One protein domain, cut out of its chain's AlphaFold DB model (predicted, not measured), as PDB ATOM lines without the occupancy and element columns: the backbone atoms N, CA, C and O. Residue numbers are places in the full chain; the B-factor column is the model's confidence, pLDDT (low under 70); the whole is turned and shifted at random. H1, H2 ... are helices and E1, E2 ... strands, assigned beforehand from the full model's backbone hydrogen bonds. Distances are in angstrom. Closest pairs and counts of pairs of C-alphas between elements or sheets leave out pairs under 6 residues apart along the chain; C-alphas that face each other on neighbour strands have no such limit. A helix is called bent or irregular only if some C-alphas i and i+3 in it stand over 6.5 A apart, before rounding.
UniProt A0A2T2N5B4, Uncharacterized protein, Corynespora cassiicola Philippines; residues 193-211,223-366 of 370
ATOM      1  N   GLN A 193      23.281  62.734 -39.796       96.12
ATOM      2  CA  GLN A 193      22.178  61.982 -39.211       96.12
ATOM      3  C   GLN A 193      21.766  60.867 -40.174       96.12
ATOM      4  O   GLN A 193      21.754  61.064 -41.389       96.12
ATOM      5  N   HIS A 194      21.452  59.699 -39.627       94.69
ATOM      6  CA  HIS A 194      21.082  58.523 -40.401       94.69
ATOM      7  C   HIS A 194      19.752  57.977 -39.903       94.69
ATOM      8  O   HIS A 194      19.615  57.618 -38.731       94.69
ATOM      9  N   ALA A 195      18.778  57.907 -40.804       89.56
ATOM     10  CA  ALA A 195      17.525  57.230 -40.536       89.56
ATOM     11  C   ALA A 195      17.732  55.723 -40.723       89.56
ATOM     12  O   ALA A 195      18.173  55.262 -41.775       89.56
ATOM     13  N   TYR A 196      17.387  54.930 -39.714       86.12
ATOM     14  CA  TYR A 196      17.418  53.473 -39.816       86.12
ATOM     15  C   TYR A 196      16.166  52.957 -40.529       86.12
ATOM     16  O   TYR A 196      15.403  52.204 -39.952       86.12
ATOM     17  N   GLU A 197      15.923  53.376 -41.769       71.00
ATOM     18  CA  GLU A 197      14.632  53.253 -42.475       71.00
ATOM     19  C   GLU A 197      14.033  51.841 -42.544       71.00
ATOM     20  O   GLU A 197      12.819  51.705 -42.620       71.00
ATOM     21  N   VAL A 198      14.846  50.783 -42.491       68.75
ATOM     22  CA  VAL A 198      14.336  49.399 -42.509       68.75
ATOM     23  C   VAL A 198      13.792  48.973 -41.142       68.75
ATOM     24  O   VAL A 198      12.801  48.251 -41.070       68.75
ATOM     25  N   SER A 199      14.411  49.427 -40.052       68.75
ATOM     26  CA  SER A 199      14.001  49.077 -38.686       68.75
ATOM     27  C   SER A 199      13.163  50.168 -38.024       68.75
ATOM     28  O   SER A 199      12.275  49.880 -37.239       68.75
ATOM     29  N   ALA A 200      13.395  51.434 -38.349       62.78
ATOM     30  CA  ALA A 200      12.770  52.572 -37.697       62.78
ATOM     31  C   ALA A 200      11.241  52.562 -37.823       62.78
ATOM     32  O   ALA A 200      10.625  52.717 -36.784       62.78
ATOM     33  N   PRO A 201      10.587  52.302 -38.976       70.06
ATOM     34  CA  PRO A 201       9.122  52.350 -39.083       70.06
ATOM     35  C   PRO A 201       8.383  51.366 -38.172       70.06
ATOM     36  O   PRO A 201       7.261  51.642 -37.753       70.06
ATOM     37  N   TYR A 202       9.016  50.239 -37.844       74.38
ATOM     38  CA  TYR A 202       8.449  49.191 -36.990       74.38
ATOM     39  C   TYR A 202       9.050  49.179 -35.581       74.38
ATOM     40  O   TYR A 202       8.599  48.423 -34.720       74.38
ATOM     41  N   GLY A 203      10.041  50.034 -35.333       80.25
ATOM     42  CA  GLY A 203      10.826  50.020 -34.116       80.25
ATOM     43  C   GLY A 203      11.868  48.902 -34.100       80.25
ATOM     44  O   GLY A 203      12.079  48.166 -35.062       80.25
ATOM     45  N   MET A 204      12.551  48.769 -32.971       84.81
ATOM     46  CA  MET A 204      13.495  47.677 -32.756       84.81
ATOM     47  C   MET A 204      12.866  46.629 -31.861       84.81
ATOM     48  O   MET A 204      12.294  46.980 -30.840       84.81
ATOM     49  N   ALA A 205      12.988  45.357 -32.219       84.25
ATOM     50  CA  ALA A 205      12.420  44.268 -31.444       84.25
ATOM     51  C   ALA A 205      13.457  43.172 -31.194       84.25
ATOM     52  O   ALA A 205      14.199  42.796 -32.104       84.25
ATOM     53  N   TRP A 206      13.481  42.638 -29.975       83.75
ATOM     54  CA  TRP A 206      14.327  41.505 -29.602       83.75
ATOM     55  C   TRP A 206      13.529  40.471 -28.814       83.75
ATOM     56  O   TRP A 206      12.665  40.819 -28.009       83.75
ATOM     57  N   GLU A 207      13.835  39.193 -29.027       79.94
ATOM     58  CA  GLU A 207      13.300  38.111 -28.201       79.94
ATOM     59  C   GLU A 207      13.884  38.215 -26.784       79.94
ATOM     60  O   GLU A 207      15.099  38.271 -26.589       79.94
ATOM     61  N   LEU A 208      13.001  38.269 -25.789       79.06
ATOM     62  CA  LEU A 208      13.352  38.175 -24.379       79.06
ATOM     63  C   LEU A 208      13.778  36.753 -24.044       79.06
ATOM     64  O   LEU A 208      13.300  35.777 -24.626       79.06
ATOM     65  N   ARG A 209      14.616  36.623 -23.015       72.44
ATOM     66  CA  ARG A 209      14.951  35.326 -22.436       72.44
ATOM     67  C   ARG A 209      13.763  34.766 -21.651       72.44
ATOM     68  O   ARG A 209      13.765  34.747 -20.425       72.44
ATOM     69  N   THR A 210      12.764  34.252 -22.353       71.69
ATOM     70  CA  THR A 210      11.703  33.452 -21.743       71.69
ATOM     71  C   THR A 210      12.051  31.964 -21.831       71.69
ATOM     72  O   THR A 210      12.430  31.484 -22.903       71.69
ATOM     73  N   PRO A 211      11.975  31.198 -20.722       75.81
ATOM     74  CA  PRO A 211      12.170  29.754 -20.770       75.81
ATOM     75  C   PRO A 211      11.196  29.130 -21.772       75.81
ATOM     76  O   PRO A 211       9.982  29.268 -21.623       75.81
ATOM     77  N   ALA A 223       8.327  36.152 -25.723       82.81
ATOM     78  CA  ALA A 223       8.102  37.507 -25.250       82.81
ATOM     79  C   ALA A 223       9.049  38.438 -26.016       82.81
ATOM     80  O   ALA A 223      10.244  38.171 -26.118       82.81
ATOM     81  N   ILE A 224       8.509  39.507 -26.592       84.81
ATOM     82  CA  ILE A 224       9.274  40.453 -27.401       84.81
ATOM     83  C   ILE A 224       9.448  41.747 -26.616       84.81
ATOM     84  O   ILE A 224       8.498  42.278 -26.037       84.81
ATOM     85  N   HIS A 225      10.673  42.255 -26.604       86.31
ATOM     86  CA  HIS A 225      10.971  43.607 -26.177       86.31
ATOM     87  C   HIS A 225      11.018  44.516 -27.394       86.31
ATOM     88  O   HIS A 225      11.879  44.322 -28.248       86.31
ATOM     89  N   SER A 226      10.119  45.496 -27.449       89.62
ATOM     90  CA  SER A 226      10.023  46.433 -28.566       89.62
ATOM     91  C   SER A 226      10.328  47.861 -28.124       89.62
ATOM     92  O   SER A 226       9.734  48.355 -27.166       89.62
ATOM     93  N   ILE A 227      11.194  48.540 -28.869       90.81
ATOM     94  CA  ILE A 227      11.459  49.976 -28.794       90.81
ATOM     95  C   ILE A 227      10.720  50.643 -29.952       90.81
ATOM     96  O   ILE A 227      10.951  50.267 -31.102       90.81
ATOM     97  N   PRO A 228       9.844  51.622 -29.690       92.06
ATOM     98  CA  PRO A 228       9.048  52.238 -30.737       92.06
ATOM     99  C   PRO A 228       9.901  53.082 -31.706       92.06
ATOM    100  O   PRO A 228      10.929  53.632 -31.311       92.06
ATOM    101  N   PRO A 229       9.430  53.265 -32.955       91.75
ATOM    102  CA  PRO A 229      10.092  54.041 -34.009       91.75
ATOM    103  C   PRO A 229      10.689  55.385 -33.590       91.75
ATOM    104  O   PRO A 229      11.838  55.691 -33.890       91.75
ATOM    105  N   HIS A 230       9.900  56.194 -32.881       93.44
ATOM    106  CA  HIS A 230      10.259  57.559 -32.495       93.44
ATOM    107  C   HIS A 230      11.326  57.618 -31.392       93.44
ATOM    108  O   HIS A 230      11.773  58.704 -31.043       93.44
ATOM    109  N   LEU A 231      11.727  56.464 -30.848       95.06
ATOM    110  CA  LEU A 231      12.806  56.307 -29.874       95.06
ATOM    111  C   LEU A 231      14.067  55.680 -30.488       95.06
ATOM    112  O   LEU A 231      14.969  55.261 -29.757       95.06
ATOM    113  N   VAL A 232      14.135  55.622 -31.823       94.69
ATOM    114  CA  VAL A 232      15.278  55.120 -32.590       94.69
ATOM    115  C   VAL A 232      15.847  56.245 -33.451       94.69
ATOM    116  O   VAL A 232      15.119  56.931 -34.163       94.69
ATOM    117  N   SER A 233      17.163  56.427 -33.407       95.75
ATOM    118  CA  SER A 233      17.887  57.423 -34.207       95.75
ATOM    119  C   SER A 233      19.305  56.931 -34.504       95.75
ATOM    120  O   SER A 233      19.688  55.814 -34.148       95.75
ATOM    121  N   GLY A 234      20.115  57.765 -35.146       96.50
ATOM    122  CA  GLY A 234      21.556  57.600 -35.140       96.50
ATOM    123  C   GLY A 234      22.267  58.360 -36.243       96.50
ATOM    124  O   GLY A 234      21.770  59.352 -36.778       96.50
ATOM    125  N   TYR A 235      23.487  57.918 -36.530       97.81
ATOM    126  CA  TYR A 235      24.438  58.662 -37.343       97.81
ATOM    127  C   TYR A 235      25.225  57.744 -38.271       97.81
ATOM    128  O   TYR A 235      25.567  56.615 -37.911       97.81
ATOM    129  N   CYS A 236      25.558  58.275 -39.442       97.69
ATOM    130  CA  CYS A 236      26.551  57.723 -40.350       97.69
ATOM    131  C   CYS A 236      27.797  58.609 -40.297       97.69
ATOM    132  O   CYS A 236      27.718  59.833 -40.451       97.69
ATOM    133  N   VAL A 237      28.948  57.984 -40.078       97.50
ATOM    134  CA  VAL A 237      30.252  58.634 -40.190       97.50
ATOM    135  C   VAL A 237      30.763  58.391 -41.597       97.50
ATOM    136  O   VAL A 237      30.833  57.246 -42.030       97.50
ATOM    137  N   PHE A 238      31.154  59.444 -42.295       97.19
ATOM    138  CA  PHE A 238      31.771  59.376 -43.611       97.19
ATOM    139  C   PHE A 238      33.253  59.718 -43.514       97.19
ATOM    140  O   PHE A 238      33.649  60.589 -42.740       97.19
ATOM    141  N   LYS A 239      34.067  59.071 -44.343       95.94
ATOM    142  CA  LYS A 239      35.446  59.462 -44.629       95.94
ATOM    143  C   LYS A 239      35.489  60.086 -46.017       95.94
ATOM    144  O   LYS A 239      35.032  59.479 -46.982       95.94
ATOM    145  N   ASN A 240      36.019  61.297 -46.117       94.81
ATOM    146  CA  ASN A 240      36.137  62.006 -47.383       94.81
ATOM    147  C   ASN A 240      37.489  61.691 -48.023       94.81
ATOM    148  O   ASN A 240      38.532  61.829 -47.380       94.81
ATOM    149  N   TYR A 241      37.460  61.299 -49.294       91.81
ATOM    150  CA  TYR A 241      38.647  61.012 -50.094       91.81
ATOM    151  C   TYR A 241      38.786  62.027 -51.219       91.81
ATOM    152  O   TYR A 241      37.805  62.336 -51.895       91.81
ATOM    153  N   LEU A 242      40.006  62.527 -51.420       92.31
ATOM    154  CA  LEU A 242      40.338  63.364 -52.565       92.31
ATOM    155  C   LEU A 242      40.610  62.464 -53.773       92.31
ATOM    156  O   LEU A 242      41.573  61.697 -53.783       92.31
ATOM    157  N   MET A 243      39.749  62.559 -54.776       91.25
ATOM    158  CA  MET A 243      39.858  61.821 -56.029       91.25
ATOM    159  C   MET A 243      40.892  62.478 -56.956       91.25
ATOM    160  O   MET A 243      41.299  63.625 -56.765       91.25
ATOM    161  N   THR A 244      41.321  61.759 -57.996       93.69
ATOM    162  CA  THR A 244      42.339  62.236 -58.955       93.69
ATOM    163  C   THR A 244      41.922  63.484 -59.734       93.69
ATOM    164  O   THR A 244      42.778  64.208 -60.232       93.69
ATOM    165  N   ASP A 245      40.620  63.737 -59.851       94.25
ATOM    166  CA  ASP A 245      40.049  64.928 -60.489       94.25
ATOM    167  C   ASP A 245      39.920  66.130 -59.530       94.25
ATOM    168  O   ASP A 245      39.424  67.187 -59.921       94.25
ATOM    169  N   GLY A 246      40.371  65.984 -58.279       94.06
ATOM    170  CA  GLY A 246      40.291  67.009 -57.244       94.06
ATOM    171  C   GLY A 246      38.947  67.068 -56.511       94.06
ATOM    172  O   GLY A 246      38.769  67.939 -55.657       94.06
ATOM    173  N   THR A 247      38.004  66.171 -56.809       92.75
ATOM    174  CA  THR A 247      36.720  66.105 -56.100       92.75
ATOM    175  C   THR A 247      36.854  65.359 -54.772       92.75
ATOM    176  O   THR A 247      37.609  64.398 -54.649       92.75
ATOM    177  N   TRP A 248      36.119  65.812 -53.755       91.44
ATOM    178  CA  TRP A 248      36.008  65.102 -52.482       91.44
ATOM    179  C   TRP A 248      34.785  64.197 -52.510       91.44
ATOM    180  O   TRP A 248      33.665  64.684 -52.673       91.44
ATOM    181  N   LEU A 249      34.993  62.894 -52.325       93.75
ATOM    182  CA  LEU A 249      33.917  61.910 -52.307       93.75
ATOM    183  C   LEU A 249      33.757  61.332 -50.889       93.75
ATOM    184  O   LEU A 249      34.728  60.794 -50.345       93.75
ATOM    185  N   PRO A 250      32.569  61.450 -50.265       95.56
ATOM    186  CA  PRO A 250      32.303  60.855 -48.963       95.56
ATOM    187  C   PRO A 250      32.016  59.356 -49.104       95.56
ATOM    188  O   PRO A 250      31.123  58.951 -49.845       95.56
ATOM    189  N   PHE A 251      32.724  58.535 -48.337       95.56
ATOM    190  CA  PHE A 251      32.469  57.101 -48.214       95.56
ATOM    191  C   PHE A 251      31.949  56.794 -46.808       95.56
ATOM    192  O   PHE A 251      32.609  57.182 -45.839       95.56
ATOM    193  N   PRO A 252      30.805  56.103 -46.649       97.00
ATOM    194  CA  PRO A 252      30.345  55.661 -45.336       97.00
ATOM    195  C   PRO A 252      31.415  54.797 -44.662       97.00
ATOM    196  O   PRO A 252      31.876  53.813 -45.229       97.00
ATOM    197  N   HIS A 253      31.847  55.173 -43.469       97.12
ATOM    198  CA  HIS A 253      32.917  54.512 -42.732       97.12
ATOM    199  C   HIS A 253      32.349  53.618 -41.628       97.12
ATOM    200  O   HIS A 253      32.691  52.445 -41.528       97.12
ATOM    201  N   THR A 254      31.435  54.149 -40.819       97.94
ATOM    202  CA  THR A 254      30.776  53.391 -39.753       97.94
ATOM    203  C   THR A 254      29.414  53.997 -39.422       97.94
ATOM    204  O   THR A 254      29.087  55.107 -39.851       97.94
ATOM    205  N   TYR A 255      28.624  53.266 -38.641       98.06
ATOM    206  CA  TYR A 255      27.294  53.660 -38.196       98.06
ATOM    207  C   TYR A 255      27.187  53.573 -36.678       98.06
ATOM    208  O   TYR A 255      27.748  52.672 -36.045       98.06
ATOM    209  N   VAL A 256      26.421  54.500 -36.106       97.94
ATOM    210  CA  VAL A 256      25.978  54.459 -34.711       97.94
ATOM    211  C   VAL A 256      24.462  54.406 -34.694       97.94
ATOM    212  O   VAL A 256      23.816  55.308 -35.227       97.94
ATOM    213  N   ALA A 257      23.894  53.353 -34.116       96.81
ATOM    214  CA  ALA A 257      22.463  53.255 -33.841       96.81
ATOM    215  C   ALA A 257      22.187  53.713 -32.411       96.81
ATOM    216  O   ALA A 257      22.991  53.464 -31.514       96.81
ATOM    217  N   ILE A 258      21.063  54.382 -32.193       96.62
ATOM    218  CA  ILE A 258      20.596  54.829 -30.882       96.62
ATOM    219  C   ILE A 258      19.186  54.288 -30.698       96.62
ATOM    220  O   ILE A 258      18.329  54.519 -31.545       96.62
ATOM    221  N   ALA A 259      18.951  53.583 -29.600       94.94
ATOM    222  CA  ALA A 259      17.662  53.011 -29.253       94.94
ATOM    223  C   ALA A 259      17.398  53.230 -27.761       94.94
ATOM    224  O   ALA A 259      18.133  52.728 -26.905       94.94
ATOM    225  N   ILE A 260      16.370  54.008 -27.430       95.62
ATOM    226  CA  ILE A 260      16.054  54.320 -26.034       95.62
ATOM    227  C   ILE A 260      15.161  53.238 -25.444       95.62
ATOM    228  O   ILE A 260      14.055  53.004 -25.924       95.62
ATOM    229  N   ASP A 261      15.645  52.613 -24.372       90.62
ATOM    230  CA  ASP A 261      14.898  51.623 -23.607       90.62
ATOM    231  C   ASP A 261      14.428  52.192 -22.258       90.62
ATOM    232  O   ASP A 261      15.103  53.002 -21.632       90.62
ATOM    233  N   THR A 262      13.283  51.710 -21.782       86.56
ATOM    234  CA  THR A 262      12.708  52.010 -20.458       86.56
ATOM    235  C   THR A 262      13.345  51.211 -19.319       86.56
ATOM    236  O   THR A 262      13.024  51.437 -18.156       86.56
ATOM    237  N   LEU A 263      14.210  50.241 -19.628       86.31
ATOM    238  CA  LEU A 263      14.883  49.338 -18.690       86.31
ATOM    239  C   LEU A 263      13.963  48.401 -17.902       86.31
ATOM    240  O   LEU A 263      14.461  47.598 -17.112       86.31
ATOM    241  N   LYS A 264      12.647  48.429 -18.149       84.88
ATOM    242  CA  LYS A 264      11.653  47.620 -17.427       84.88
ATOM    243  C   LYS A 264      12.008  46.130 -17.405       84.88
ATOM    244  O   LYS A 264      11.880  45.487 -16.372       84.88
ATOM    245  N   ASN A 265      12.494  45.617 -18.536       78.56
ATOM    246  CA  ASN A 265      12.863  44.211 -18.712       78.56
ATOM    247  C   ASN A 265      14.372  44.061 -18.989       78.56
ATOM    248  O   ASN A 265      14.783  43.134 -19.684       78.56
ATOM    249  N   TYR A 266      15.204  44.996 -18.504       79.94
ATOM    250  CA  TYR A 266      16.642  45.059 -18.817       79.94
ATOM    251  C   TYR A 266      17.361  43.725 -18.579       79.94
ATOM    252  O   TYR A 266      18.142  43.272 -19.413       79.94
ATOM    253  N   HIS A 267      17.059  43.057 -17.465       76.56
ATOM    254  CA  HIS A 267      17.667  41.771 -17.115       76.56
ATOM    255  C   HIS A 267      17.272  40.623 -18.058       76.56
ATOM    256  O   HIS A 267      18.007  39.639 -18.154       76.56
ATOM    257  N   ASP A 268      16.163  40.768 -18.784       72.88
ATOM    258  CA  ASP A 268      15.603  39.724 -19.643       72.88
ATOM    259  C   ASP A 268      16.072  39.844 -21.099       72.88
ATOM    260  O   ASP A 268      16.172  38.827 -21.789       72.88
ATOM    261  N   TRP A 269      16.377  41.061 -21.578       71.31
ATOM    262  CA  TRP A 269      16.846  41.302 -22.956       71.31
ATOM    263  C   TRP A 269      18.348  41.556 -23.082       71.31
ATOM    264  O   TRP A 269      18.877  41.555 -24.197       71.31
ATOM    265  N   VAL A 270      19.061  41.754 -21.971       66.25
ATOM    266  CA  VAL A 270      20.524  41.865 -21.939       66.25
ATOM    267  C   VAL A 270      21.124  40.518 -21.532       66.25
ATOM    268  O   VAL A 270      21.483  40.331 -20.367       66.25
ATOM    269  N   PRO A 271      21.262  39.530 -22.439       57.88
ATOM    270  CA  PRO A 271      21.927  38.296 -22.068       57.88
ATOM    271  C   PRO A 271      23.392  38.589 -21.727       57.88
ATOM    272  O   PRO A 271      24.166  39.088 -22.543       57.88
ATOM    273  N   VAL A 272      23.777  38.226 -20.505       52.50
ATOM    274  CA  VAL A 272      25.179  38.118 -20.060       52.50
ATOM    275  C   VAL A 272      25.802  36.789 -20.544       52.50
ATOM    276  O   VAL A 272      26.994  36.551 -20.384       52.50
ATOM    277  N   SER A 273      25.026  35.896 -21.173       42.62
ATOM    278  CA  SER A 273      25.426  34.505 -21.415       42.62
ATOM    279  C   SER A 273      25.660  34.153 -22.892       42.62
ATOM    280  O   SER A 273      24.715  33.987 -23.654       42.62
ATOM    281  N   LYS A 274      26.945  33.996 -23.225       51.06
ATOM    282  CA  LYS A 274      27.651  33.067 -24.142       51.06
ATOM    283  C   LYS A 274      27.048  32.487 -25.443       51.06
ATOM    284  O   LYS A 274      27.854  31.965 -26.205       51.06
ATOM    285  N   GLU A 275      25.758  32.535 -25.776       44.66
ATOM    286  CA  GLU A 275      25.238  31.678 -26.867       44.66
ATOM    287  C   GLU A 275      24.224  32.356 -27.814       44.66
ATOM    288  O   GLU A 275      23.028  32.415 -27.563       44.66
ATOM    289  N   GLY A 276      24.726  32.805 -28.971       49.88
ATOM    290  CA  GLY A 276      24.335  32.232 -30.270       49.88
ATOM    291  C   GLY A 276      23.018  32.617 -30.959       49.88
ATOM    292  O   GLY A 276      22.826  32.156 -32.084       49.88
ATOM    293  N   CYS A 277      22.137  33.435 -30.385       54.47
ATOM    294  CA  CYS A 277      20.854  33.764 -31.023       54.47
ATOM    295  C   CYS A 277      20.634  35.280 -31.090       54.47
ATOM    296  O   CYS A 277      20.393  35.893 -30.060       54.47
ATOM    297  N   ALA A 278      20.724  35.844 -32.303       58.88
ATOM    298  CA  ALA A 278      20.426  37.233 -32.685       58.88
ATOM    299  C   ALA A 278      21.127  38.332 -31.859       58.88
ATOM    300  O   ALA A 278      20.852  38.566 -30.680       58.88
ATOM    301  N   HIS A 279      22.029  39.072 -32.502       76.12
ATOM    302  CA  HIS A 279      22.687  40.202 -31.857       76.12
ATOM    303  C   HIS A 279      21.855  41.465 -32.072       76.12
ATOM    304  O   HIS A 279      21.434  41.755 -33.182       76.12
ATOM    305  N   ARG A 280      21.675  42.290 -31.031       86.12
ATOM    306  CA  ARG A 280      20.992  43.594 -31.176       86.12
ATOM    307  C   ARG A 280      21.645  44.490 -32.232       86.12
ATOM    308  O   ARG A 280      20.974  45.326 -32.831       86.12
ATOM    309  N   GLY A 281      22.939  44.282 -32.477       87.31
ATOM    310  CA  GLY A 281      23.682  44.919 -33.554       87.31
ATOM    311  C   GLY A 281      23.201  44.564 -34.967       87.31
ATOM    312  O   GLY A 281      23.620  45.244 -35.895       87.31
ATOM    313  N   ASP A 282      22.313  43.581 -35.161       89.31
ATOM    314  CA  ASP A 282      21.719  43.260 -36.471       89.31
ATOM    315  C   ASP A 282      21.005  44.471 -37.097       89.31
ATOM    316  O   ASP A 282      20.941  44.585 -38.320       89.31
ATOM    317  N   VAL A 283      20.581  45.446 -36.281       91.38
ATOM    318  CA  VAL A 283      20.088  46.756 -36.748       91.38
ATOM    319  C   VAL A 283      21.074  47.488 -37.664       91.38
ATOM    320  O   VAL A 283      20.677  48.240 -38.550       91.38
ATOM    321  N   LEU A 284      22.372  47.253 -37.471       94.31
ATOM    322  CA  LEU A 284      23.446  47.870 -38.242       94.31
ATOM    323  C   LEU A 284      23.698  47.126 -39.560       94.31
ATOM    324  O   LEU A 284      24.283  47.706 -40.474       94.31
ATOM    325  N   ALA A 285      23.279  45.860 -39.678       93.81
ATOM    326  CA  ALA A 285      23.667  44.980 -40.782       93.81
ATOM    327  C   ALA A 285      23.214  45.515 -42.144       93.81
ATOM    328  O   ALA A 285      23.987  45.493 -43.101       93.81
ATOM    329  N   TYR A 286      21.985  46.036 -42.229       93.69
ATOM    330  CA  TYR A 286      21.472  46.605 -43.474       93.69
ATOM    331  C   TYR A 286      22.253  47.863 -43.878       93.69
ATOM    332  O   TYR A 286      22.715  47.962 -45.014       93.69
ATOM    333  N   SER A 287      22.464  48.799 -42.947       95.56
ATOM    334  CA  SER A 287      23.180  50.047 -43.240       95.56
ATOM    335  C   SER A 287      24.650  49.809 -43.589       95.56
ATOM    336  O   SER A 287      25.145  50.381 -44.556       95.56
ATOM    337  N   LEU A 288      25.332  48.903 -42.883       96.62
ATOM    338  CA  LEU A 288      26.713  48.528 -43.195       96.62
ATOM    339  C   LEU A 288      26.802  47.756 -44.520       96.62
ATOM    340  O   LEU A 288      27.579  48.105 -45.405       96.62
ATOM    341  N   GLY A 289      26.009  46.701 -44.674       95.81
ATOM    342  CA  GLY A 289      26.152  45.758 -45.775       95.81
ATOM    343  C   GLY A 289      25.514  46.192 -47.083       95.81
ATOM    344  O   GLY A 289      26.103  45.996 -48.149       95.81
ATOM    345  N   VAL A 290      24.294  46.717 -47.019       94.38
ATOM    346  CA  VAL A 290      23.491  47.054 -48.200       94.38
ATOM    347  C   VAL A 290      23.706  48.512 -48.574       94.38
ATOM    348  O   VAL A 290      24.122  48.778 -49.692       94.38
ATOM    349  N   THR A 291      23.489  49.445 -47.642       94.56
ATOM    350  CA  THR A 291      23.573  50.885 -47.940       94.56
ATOM    351  C   THR A 291      25.007  51.353 -48.188       94.56
ATOM    352  O   THR A 291      25.258  52.059 -49.157       94.56
ATOM    353  N   ALA A 292      25.950  50.965 -47.328       95.94
ATOM    354  CA  ALA A 292      27.344  51.405 -47.415       95.94
ATOM    355  C   ALA A 292      28.250  50.498 -48.254       95.94
ATOM    356  O   ALA A 292      29.431  50.802 -48.416       95.94
ATOM    357  N   GLU A 293      27.731  49.364 -48.730       97.12
ATOM    358  CA  GLU A 293      28.511  48.333 -49.422       97.12
ATOM    359  C   GLU A 293      29.791  47.926 -48.671       97.12
ATOM    360  O   GLU A 293      30.811  47.583 -49.275       97.12
ATOM    361  N   ILE A 294      29.759  47.935 -47.338       97.69
ATOM    362  CA  ILE A 294      30.871  47.445 -46.530       97.69
ATOM    363  C   ILE A 294      30.874  45.915 -46.618       97.69
ATOM    364  O   ILE A 294      29.838  45.250 -46.566       97.69
ATOM    365  N   ALA A 295      32.061  45.344 -46.799       97.50
ATOM    366  CA  ALA A 295      32.319  43.911 -46.745       97.50
ATOM    367  C   ALA A 295      32.848  43.491 -45.369       97.50
ATOM    368  O   ALA A 295      32.475  42.433 -44.877       97.50
ATOM    369  N   LYS A 296      33.716  44.298 -44.748       97.69
ATOM    370  CA  LYS A 296      34.171  44.117 -43.361       97.69
ATOM    371  C   LYS A 296      34.282  45.468 -42.679       97.69
ATOM    372  O   LYS A 296      34.821  46.396 -43.271       97.69
ATOM    373  N   GLY A 297      33.814  45.582 -41.450       96.94
ATOM    374  CA  GLY A 297      33.880  46.838 -40.716       96.94
ATOM    375  C   GLY A 297      33.380  46.688 -39.294       96.94
ATOM    376  O   GLY A 297      33.437  45.602 -38.712       96.94
ATOM    377  N   TYR A 298      32.880  47.782 -38.746       97.38
ATOM    378  CA  TYR A 298      32.371  47.843 -37.386       97.38
ATOM    379  C   TYR A 298      31.258  48.886 -37.276       97.38
ATOM    380  O   TYR A 298      31.083  49.732 -38.158       97.38
ATOM    381  N   GLY A 299      30.519  48.836 -36.177       97.38
ATOM    382  CA  GLY A 299      29.523  49.838 -35.820       97.38
ATOM    383  C   GLY A 299      29.264  49.855 -34.323       97.38
ATOM    384  O   GLY A 299      29.707  48.966 -33.590       97.38
ATOM    385  N   PHE A 300      28.541  50.873 -33.873       97.69
ATOM    386  CA  PHE A 300      28.183  51.044 -32.471       97.69
ATOM    387  C   PHE A 300      26.668  51.069 -32.293       97.69
ATOM    388  O   PHE A 300      25.924  51.507 -33.169       97.69
ATOM    389  N   LEU A 301      26.215  50.630 -31.127       96.12
ATOM    390  CA  LEU A 301      24.827  50.719 -30.701       96.12
ATOM    391  C   LEU A 301      24.786  51.342 -29.308       96.12
ATOM    392  O   LEU A 301      25.370  50.809 -28.369       96.12
ATOM    393  N   ILE A 302      24.074  52.453 -29.174       96.56
ATOM    394  CA  ILE A 302      23.652  52.998 -27.889       96.56
ATOM    395  C   ILE A 302      22.257  52.442 -27.620       96.56
ATOM    396  O   ILE A 302      21.313  52.790 -28.322       96.56
ATOM    397  N   VAL A 303      22.127  51.565 -26.629       94.06
ATOM    398  CA  VAL A 303      20.851  50.965 -26.233       94.06
ATOM    399  C   VAL A 303      20.589  51.230 -24.756       94.06
ATOM    400  O   VAL A 303      21.315  50.752 -23.880       94.06
ATOM    401  N   GLY A 304      19.577  52.044 -24.466       94.44
ATOM    402  CA  GLY A 304      19.383  52.560 -23.115       94.44
ATOM    403  C   GLY A 304      20.659  53.274 -22.608       94.44
ATOM    404  O   GLY A 304      21.277  54.041 -23.354       94.44
ATOM    405  N   PRO A 305      21.134  52.995 -21.380       94.94
ATOM    406  CA  PRO A 305      22.373  53.556 -20.840       94.94
ATOM    407  C   PRO A 305      23.646  52.854 -21.341       94.94
ATOM    408  O   PRO A 305      24.730  53.123 -20.827       94.94
ATOM    409  N   ARG A 306      23.558  51.912 -22.284       94.00
ATOM    410  CA  ARG A 306      24.685  51.065 -22.681       94.00
ATOM    411  C   ARG A 306      25.216  51.454 -24.054       94.00
ATOM    412  O   ARG A 306      24.439  51.631 -24.983       94.00
ATOM    413  N   VAL A 307      26.538  51.526 -24.190       95.69
ATOM    414  CA  VAL A 307      27.225  51.606 -25.486       95.69
ATOM    415  C   VAL A 307      27.810  50.240 -25.805       95.69
ATOM    416  O   VAL A 307      28.479  49.637 -24.969       95.69
ATOM    417  N   GLU A 308      27.556  49.745 -27.006       94.69
ATOM    418  CA  GLU A 308      27.985  48.441 -27.499       94.69
ATOM    419  C   GLU A 308      28.749  48.626 -28.810       94.69
ATOM    420  O   GLU A 308      28.345  49.429 -29.651       94.69
ATOM    421  N   ALA A 309      29.834  47.879 -28.995       94.94
ATOM    422  CA  ALA A 309      30.572  47.828 -30.248       94.94
ATOM    423  C   ALA A 309      30.369  46.473 -30.930       94.94
ATOM    424  O   ALA A 309      30.305  45.419 -30.284       94.94
ATOM    425  N   TYR A 310      30.297  46.509 -32.256       95.06
ATOM    426  CA  TYR A 310      30.030  45.356 -33.100       95.06
ATOM    427  C   TYR A 310      31.007  45.301 -34.266       95.06
ATOM    428  O   TYR A 310      31.334  46.321 -34.868       95.06
ATOM    429  N   LYS A 311      31.438  44.090 -34.611       95.00
ATOM    430  CA  LYS A 311      32.155  43.781 -35.844       95.00
ATOM    431  C   LYS A 311      31.159  43.329 -36.902       95.00
ATOM    432  O   LYS A 311      30.222  42.594 -36.592       95.00
ATOM    433  N   TYR A 312      31.407  43.731 -38.139       96.12
ATOM    434  CA  TYR A 312      30.631  43.335 -39.302       96.12
ATOM    435  C   TYR A 312      31.493  42.579 -40.320       96.12
ATOM    436  O   TYR A 312      32.600  43.018 -40.646       96.12
ATOM    437  N   ASP A 313      30.983  41.463 -40.839       96.25
ATOM    438  CA  ASP A 313      31.585  40.688 -41.927       96.25
ATOM    439  C   ASP A 313      30.493  40.158 -42.866       96.25
ATOM    440  O   ASP A 313      29.773  39.217 -42.543       96.25
ATOM    441  N   ALA A 314      30.387  40.737 -44.062       95.81
ATOM    442  CA  ALA A 314      29.413  40.336 -45.080       95.81
ATOM    443  C   ALA A 314      29.606  38.888 -45.561       95.81
ATOM    444  O   ALA A 314      28.682  38.299 -46.120       95.81
ATOM    445  N   ASN A 315      30.804  38.325 -45.374       95.12
ATOM    446  CA  ASN A 315      31.107  36.949 -45.758       95.12
ATOM    447  C   ASN A 315      30.719  35.941 -44.668       95.12
ATOM    448  O   ASN A 315      30.769  34.731 -44.900       95.12
ATOM    449  N   ASP A 316      30.333  36.417 -43.486       89.94
ATOM    450  CA  ASP A 316      29.757  35.577 -42.453       89.94
ATOM    451  C   ASP A 316      28.284  35.317 -42.778       89.94
ATOM    452  O   ASP A 316      27.377  36.004 -42.312       89.94
ATOM    453  N   GLY A 317      28.051  34.301 -43.613       83.12
ATOM    454  CA  GLY A 317      26.720  33.940 -44.109       83.12
ATOM    455  C   GLY A 317      25.717  33.501 -43.035       83.12
ATOM    456  O   GLY A 317      24.578  33.193 -43.379       83.12
ATOM    457  N   ARG A 318      26.112  33.447 -41.755       84.62
ATOM    458  CA  ARG A 318      25.219  33.114 -40.637       84.62
ATOM    459  C   ARG A 318      25.042  34.272 -39.658       84.62
ATOM    460  O   ARG A 318      23.933  34.463 -39.172       84.62
ATOM    461  N   MET A 319      26.114  34.987 -39.322       86.19
ATOM    462  CA  MET A 319      26.102  36.052 -38.312       86.19
ATOM    463  C   MET A 319      26.950  37.238 -38.782       86.19
ATOM    464  O   MET A 319      28.048  37.448 -38.262       86.19
ATOM    465  N   PRO A 320      26.461  38.029 -39.757       92.00
ATOM    466  CA  PRO A 320      27.222  39.140 -40.313       92.00
ATOM    467  C   PRO A 320      27.564  40.207 -39.274       92.00
ATOM    468  O   PRO A 320      28.526  40.937 -39.474       92.00
ATOM    469  N   ILE A 321      26.825  40.285 -38.163       92.81
ATOM    470  CA  ILE A 321      27.146  41.122 -37.008       92.81
ATOM    471  C   ILE A 321      27.546  40.249 -35.819       92.81
ATOM    472  O   ILE A 321      26.849  39.301 -35.460       92.81
ATOM    473  N   ARG A 322      28.650  40.609 -35.157       90.94
ATOM    474  CA  ARG A 322      29.124  39.973 -33.919       90.94
ATOM    475  C   ARG A 322      29.579  41.019 -32.914       90.94
ATOM    476  O   ARG A 322      30.027  42.096 -33.292       90.94
ATOM    477  N   GLN A 323      29.496  40.700 -31.627       90.50
ATOM    478  CA  GLN A 323      30.027  41.562 -30.566       90.50
ATOM    479  C   GLN A 323      31.524  41.828 -30.769       90.50
ATOM    480  O   GLN A 323      32.267  40.936 -31.191       90.50
ATOM    481  N   TRP A 324      31.972  43.039 -30.434       89.69
ATOM    482  CA  TRP A 324      33.382  43.427 -30.465       89.69
ATOM    483  C   TRP A 324      34.180  42.770 -29.331       89.69
ATOM    484  O   TRP A 324      34.574  43.408 -28.360       89.69
ATOM    485  N   ALA A 325      34.395  41.462 -29.414       79.50
ATOM    486  CA  ALA A 325      35.328  40.761 -28.547       79.50
ATOM    487  C   ALA A 325      36.625  40.549 -29.329       79.50
ATOM    488  O   ALA A 325      36.647  39.761 -30.279       79.50
ATOM    489  N   LYS A 326      37.722  41.214 -28.936       63.72
ATOM    490  CA  LYS A 326      39.048  40.730 -29.335       63.72
ATOM    491  C   LYS A 326      39.163  39.312 -28.781       63.72
ATOM    492  O   LYS A 326      39.084  39.091 -27.571       63.72
ATOM    493  N   SER A 327      39.231  38.343 -29.691       47.09
ATOM    494  CA  SER A 327      39.429  36.939 -29.361       47.09
ATOM    495  C   SER A 327      40.635  36.839 -28.428       47.09
ATOM    496  O   SER A 327      41.711  37.277 -28.815       47.09
ATOM    497  N   HIS A 328      40.413  36.283 -27.233       40.19
ATOM    498  CA  HIS A 328      41.384  35.774 -26.248       40.19
ATOM    499  C   HIS A 328      41.479  36.450 -24.867       40.19
ATOM    500  O   HIS A 328      41.828  35.735 -23.936       40.19
ATOM    501  N   GLU A 329      41.059  37.704 -24.644       47.56
ATOM    502  CA  GLU A 329      41.300  38.364 -23.330       47.56
ATOM    503  C   GLU A 329      40.057  38.885 -22.592       47.56
ATOM    504  O   GLU A 329      40.155  39.695 -21.676       47.56
ATOM    505  N   GLY A 330      38.854  38.439 -22.963       59.25
ATOM    506  CA  GLY A 330      37.644  38.888 -22.262       59.25
ATOM    507  C   GLY A 330      37.394  40.397 -22.389       59.25
ATOM    508  O   GLY A 330      36.789  40.996 -21.498       59.25
ATOM    509  N   GLY A 331      37.857  41.006 -23.488       67.50
ATOM    510  CA  GLY A 331      37.642  42.420 -23.785       67.50
ATOM    511  C   GLY A 331      36.165  42.800 -23.664       67.50
ATOM    512  O   GLY A 331      35.280  42.102 -24.170       67.50
ATOM    513  N   LYS A 332      35.896  43.905 -22.959       83.62
ATOM    514  CA  LYS A 332      34.546  44.457 -22.825       83.62
ATOM    515  C   LYS A 332      34.104  44.958 -24.203       83.62
ATOM    516  O   LYS A 332      34.656  45.927 -24.697       83.62
ATOM    517  N   TRP A 333      33.093  44.329 -24.799       90.12
ATOM    518  CA  TRP A 333      32.456  44.790 -26.045       90.12
ATOM    519  C   TRP A 333      31.372  45.848 -25.799       90.12
ATOM    520  O   TRP A 333      30.741  46.343 -26.732       90.12
ATOM    521  N   ALA A 334      31.112  46.158 -24.528       92.06
ATOM    522  CA  ALA A 334      30.117  47.126 -24.125       92.06
ATOM    523  C   ALA A 334      30.451  47.785 -22.787       92.06
ATOM    524  O   ALA A 334      31.108  47.191 -21.928       92.06
ATOM    525  N   VAL A 335      29.920  48.988 -22.606       93.12
ATOM    526  CA  VAL A 335      30.018  49.791 -21.387       93.12
ATOM    527  C   VAL A 335      28.613  50.213 -20.979       93.12
ATOM    528  O   VAL A 335      27.896  50.829 -21.763       93.12
ATOM    529  N   ASP A 336      28.212  49.874 -19.755       93.62
ATOM    530  CA  ASP A 336      26.992  50.410 -19.147       93.62
ATOM    531  C   ASP A 336      27.335  51.715 -18.432       93.62
ATOM    532  O   ASP A 336      28.081  51.714 -17.450       93.62
ATOM    533  N   MET A 337      26.814  52.835 -18.928       95.25
ATOM    534  CA  MET A 337      27.200  54.166 -18.464       95.25
ATOM    535  C   MET A 337      26.678  54.502 -17.065       95.25
ATOM    536  O   MET A 337      27.144  55.468 -16.470       95.25
ATOM    537  N   ARG A 338      25.765  53.697 -16.500       93.94
ATOM    538  CA  ARG A 338      25.341  53.837 -15.094       93.94
ATOM    539  C   ARG A 338      26.442  53.435 -14.116       93.94
ATOM    540  O   ARG A 338      26.454  53.912 -12.987       93.94
ATOM    541  N   TYR A 339      27.326  52.531 -14.536       93.69
ATOM    542  CA  TYR A 339      28.348  51.928 -13.676       93.69
ATOM    543  C   TYR A 339      29.774  52.207 -14.163       93.69
ATOM    544  O   TYR A 339      30.709  52.213 -13.365       93.69
ATOM    545  N   GLY A 340      29.954  52.423 -15.467       93.38
ATOM    546  CA  GLY A 340      31.228  52.772 -16.083       93.38
ATOM    547  C   GLY A 340      31.436  54.282 -16.153       93.38
ATOM    548  O   GLY A 340      30.492  55.046 -16.344       93.38
ATOM    549  N   GLY A 341      32.689  54.721 -16.051       95.19
ATOM    550  CA  GLY A 341      33.077  56.101 -16.344       95.19
ATOM    551  C   GLY A 341      33.441  56.307 -17.816       95.19
ATOM    552  O   GLY A 341      33.685  55.349 -18.552       95.19
ATOM    553  N   VAL A 342      33.592  57.570 -18.225       96.38
ATOM    554  CA  VAL A 342      33.994  57.946 -19.595       96.38
ATOM    555  C   VAL A 342      35.317  57.296 -20.041       96.38
ATOM    556  O   VAL A 342      35.499  57.009 -21.216       96.38
ATOM    557  N   GLY A 343      36.222  56.974 -19.109       95.81
ATOM    558  CA  GLY A 343      37.459  56.242 -19.411       95.81
ATOM    559  C   GLY A 343      37.265  54.753 -19.747       95.81
ATOM    560  O   GLY A 343      38.135  54.150 -20.367       95.81
ATOM    561  N   GLU A 344      36.155  54.123 -19.344       94.56
ATOM    562  CA  GLU A 344      35.796  52.779 -19.827       94.56
ATOM    563  C   GLU A 344      35.292  52.840 -21.267       94.56
ATOM    564  O   GLU A 344      35.702  52.030 -22.097       94.56
ATOM    565  N   LEU A 345      34.439  53.829 -21.559       95.50
ATOM    566  CA  LEU A 345      33.953  54.098 -22.909       95.50
ATOM    567  C   LEU A 345      35.114  54.421 -23.854       95.50
ATOM    568  O   LEU A 345      35.162  53.888 -24.957       95.50
ATOM    569  N   ASP A 346      36.074  55.227 -23.403       95.62
ATOM    570  CA  ASP A 346      37.262  55.556 -24.188       95.62
ATOM    571  C   ASP A 346      38.046  54.318 -24.604       95.62
ATOM    572  O   ASP A 346      38.380  54.160 -25.774       95.62
ATOM    573  N   ARG A 347      38.286  53.402 -23.658       93.81
ATOM    574  CA  ARG A 347      38.965  52.134 -23.941       93.81
ATOM    575  C   ARG A 347      38.197  51.314 -24.975       93.81
ATOM    576  O   ARG A 347      38.803  50.885 -25.951       93.81
ATOM    577  N   LEU A 348      36.876  51.172 -24.808       93.88
ATOM    578  CA  LEU A 348      36.020  50.475 -25.776       93.88
ATOM    579  C   LEU A 348      36.145  51.079 -27.181       93.88
ATOM    580  O   LEU A 348      36.328  50.346 -28.146       93.88
ATOM    581  N   VAL A 349      36.034  52.402 -27.306       94.88
ATOM    582  CA  VAL A 349      36.056  53.069 -28.613       94.88
ATOM    583  C   VAL A 349      37.448  52.983 -29.240       94.88
ATOM    584  O   VAL A 349      37.569  52.590 -30.399       94.88
ATOM    585  N   LYS A 350      38.513  53.258 -28.479       93.31
ATOM    586  CA  LYS A 350      39.900  53.172 -28.965       93.31
ATOM    587  C   LYS A 350      40.313  51.768 -29.390       93.31
ATOM    588  O   LYS A 350      41.153  51.641 -30.273       93.31
ATOM    589  N   ASP A 351      39.709  50.730 -28.820       92.12
ATOM    590  CA  ASP A 351      39.925  49.352 -29.265       92.12
ATOM    591  C   ASP A 351      39.340  49.054 -30.653       92.12
ATOM    592  O   ASP A 351      39.749  48.071 -31.273       92.12
ATOM    593  N   VAL A 352      38.393  49.872 -31.125       93.44
ATOM    594  CA  VAL A 352      37.689  49.721 -32.409       93.44
ATOM    595  C   VAL A 352      38.255  50.665 -33.476       93.44
ATOM    596  O   VAL A 352      38.420  50.272 -34.624       93.44
ATOM    597  N   LEU A 353      38.578  51.908 -33.109       93.25
ATOM    598  CA  LEU A 353      38.944  52.987 -34.043       93.25
ATOM    599  C   LEU A 353      40.087  52.714 -35.042       93.25
ATOM    600  O   LEU A 353      39.986  53.215 -36.168       93.25
ATOM    601  N   PRO A 354      41.165  51.978 -34.693       92.56
ATOM    602  CA  PRO A 354      42.238  51.684 -35.644       92.56
ATOM    603  C   PRO A 354      41.801  50.799 -36.819       92.56
ATOM    604  O   PRO A 354      42.560  50.624 -37.772       92.56
ATOM    605  N   GLU A 355      40.629  50.173 -36.737       92.69
ATOM    606  CA  GLU A 355      40.243  49.111 -37.655       92.69
ATOM    607  C   GLU A 355      39.914  49.654 -39.040       92.69
ATOM    608  O   GLU A 355      39.171  50.619 -39.222       92.69
ATOM    609  N   THR A 356      40.475  48.993 -40.047       93.38
ATOM    610  CA  THR A 356      40.220  49.329 -41.442       93.38
ATOM    611  C   THR A 356      38.856  48.809 -41.864       93.38
ATOM    612  O   THR A 356      38.528  47.638 -41.649       93.38
ATOM    613  N   VAL A 357      38.098  49.647 -42.557       96.44
ATOM    614  CA  VAL A 357      36.842  49.257 -43.197       96.44
ATOM    615  C   VAL A 357      37.173  48.743 -44.592       96.44
ATOM    616  O   VAL A 357      37.915  49.374 -45.333       96.44
ATOM    617  N   ARG A 358      36.655  47.584 -44.981       97.25
ATOM    618  CA  ARG A 358      36.820  47.037 -46.330       97.25
ATOM    619  C   ARG A 358      35.491  47.094 -47.052       97.25
ATOM    620  O   ARG A 358      34.540  46.457 -46.604       97.25
ATOM    621  N   TYR A 359      35.444  47.779 -48.183       96.81
ATOM    622  CA  TYR A 359      34.268  47.859 -49.042       96.81
ATOM    623  C   TYR A 359      34.181  46.645 -49.982       96.81
ATOM    624  O   TYR A 359      35.176  45.965 -50.252       96.81
ATOM    625  N   LYS A 360      32.981  46.341 -50.486       95.88
ATOM    626  CA  LYS A 360      32.728  45.229 -51.424       95.88
ATOM    627  C   LYS A 360      33.461  45.402 -52.752       95.88
ATOM    628  O   LYS A 360      33.869  44.414 -53.353       95.88
ATOM    629  N   ASN A 361      33.703  46.643 -53.160       92.81
ATOM    630  CA  ASN A 361      34.499  46.996 -54.336       92.81
ATOM    631  C   ASN A 361      36.023  46.901 -54.106       92.81
ATOM    632  O   ASN A 361      36.784  47.403 -54.927       92.81
ATOM    633  N   THR A 362      36.473  46.280 -53.009       91.38
ATOM    634  CA  THR A 362      37.883  46.099 -52.608       91.38
ATOM    635  C   THR A 362      38.627  47.355 -52.148       91.38
ATOM    636  O   THR A 362      39.785  47.250 -51.750       91.38
ATOM    637  N   VAL A 363      37.974  48.521 -52.122       91.44
ATOM    638  CA  VAL A 363      38.545  49.740 -51.531       91.44
ATOM    639  C   VAL A 363      38.673  49.573 -50.012       91.44
ATOM    640  O   VAL A 363      37.864  48.891 -49.371       91.44
ATOM    641  N   PHE A 364      39.690  50.208 -49.426       92.69
ATOM    642  CA  PHE A 364      39.923  50.230 -47.985       92.69
ATOM    643  C   PHE A 364      39.679  51.629 -47.414       92.69
ATOM    644  O   PHE A 364      40.281  52.613 -47.839       92.69
ATOM    645  N   GLY A 365      38.790  51.692 -46.430       90.50
ATOM    646  CA  GLY A 365      38.575  52.819 -45.545       90.50
ATOM    647  C   GLY A 365      39.614  52.825 -44.427       90.50
ATOM    648  O   GLY A 365      39.584  51.942 -43.570       90.50
ATOM    649  N   GLU A 366      40.521  53.802 -44.414       90.25
ATOM    650  CA  GLU A 366      41.482  53.964 -43.317       90.25
ATOM    651  C   GLU A 366      40.748  54.326 -42.024       90.25
ATOM    652  O   GLU A 366      39.900  55.225 -42.027       90.25
TER     653      GLU A 366
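This is residues 193 to 211 and 223 to 366 of the 370 residues of an uncharacterized protein of Corynespora cassiicola Philippines (UniProt A0A2T2N5B4). A twisted, branched sheet of seven strands, E3 to E9, makes the core, with helix H2 on one face and helix H3 on the opposite face, over E8. The long hairpin E3 and E4 forms one side of this sheet; the small two-stranded sheet E1 and E2 and the short helix H1 lie toward the end of the domain far from the hairpin's turn. The printed part has 163 residues with three named helices and nine named strands, in the order E1 E2 E3 E4 H1 H2 E5 E6 E7 E8 H3 E9. The large sheet is mixed, E4 and E5 being parallel and its other neighbour pairs antiparallel; the class is mixed, helices and strands. The whole is compact, with a radius of gyration of the C-alphas of 16.3 A and spans of 58 by 38 by 32 A.

E1, residues 204 to 207, is antiparallel to E2, residues 224 to 227, with N 206 and O 225 2.9 A apart. E3, residues 232 to 242, forms an antiparallel hairpin with E4, residues 248 to 259; N 235 and O 256 are 2.9 A apart. H1, residues 266 to 269, is not on the large sheet; its closest C-alpha to E1 is that of Trp 269, 7.1 A from Glu 207. H2, residues 280 to 291, is on the large sheet; the closest C-alphas of H2 and E5, residues 294 to 303, are Leu 288 and Ile 294, 5.4 A apart. E4, H1, H2 and E5 form a strand-helix-strand unit, two parallel neighbour strands with helices between, and its crossover is right-handed; N 302 and O 257 are 2.8 A apart. E5, E6, residues 306 to 313, and E7, residues 321 to 323, form a meander, each strand the antiparallel neighbour of the one before; N 301 and O 308 are 2.9 A apart, N 311 and O 322 2.8 A. E8, residues 334 to 336, is antiparallel to E6 on the same side of it as E7, with N 335 and O 307 2.8 A apart. H3, residues 342 to 350, runs along E8 at 14 degrees on the local plane, at a height over the sheet of 8.7 A; their closest C-alphas, Leu 345 and Val 335, are 6.0 A apart. E9, residues 357 to 359, is antiparallel to E5, with N 358 and O 296 2.8 A apart. Every O i to N i+4 pair is within hydrogen-bond range in H3, but 3 of 8 in H2, where 4 of 9 O i to N i+3 pairs are; H1 is too short for an O i to N i+4 pair.

E1 begins at C-alpha 204, (13.495, 47.677, -32.756). E3 is 33.1 A long and E4 32.0 A, with a bend of 50 degrees at residue 253; E5 and E6 are each 22.9 A, E5 bending by 66 degrees at residue 297. H2 is 18.5 A long and only just irregular, C-alphas 283 and 286 being 6.9 A apart; H3 is 12.1 A. E9 ends at C-alpha 359, (34.268, 47.859, -49.042).

The C-alphas of Pro 211 and Asp 245, the two farthest apart, are 59.9 A apart. Residues 212 to 222 are not printed, and C-alphas 211 and 223 are 9.8 A apart across this cut. Of the links that are printed whole, none is long. The mean pLDDT of the printed part is 87.4; residues 198 to 200, 270 to 278 and 326 to 331 are under 70.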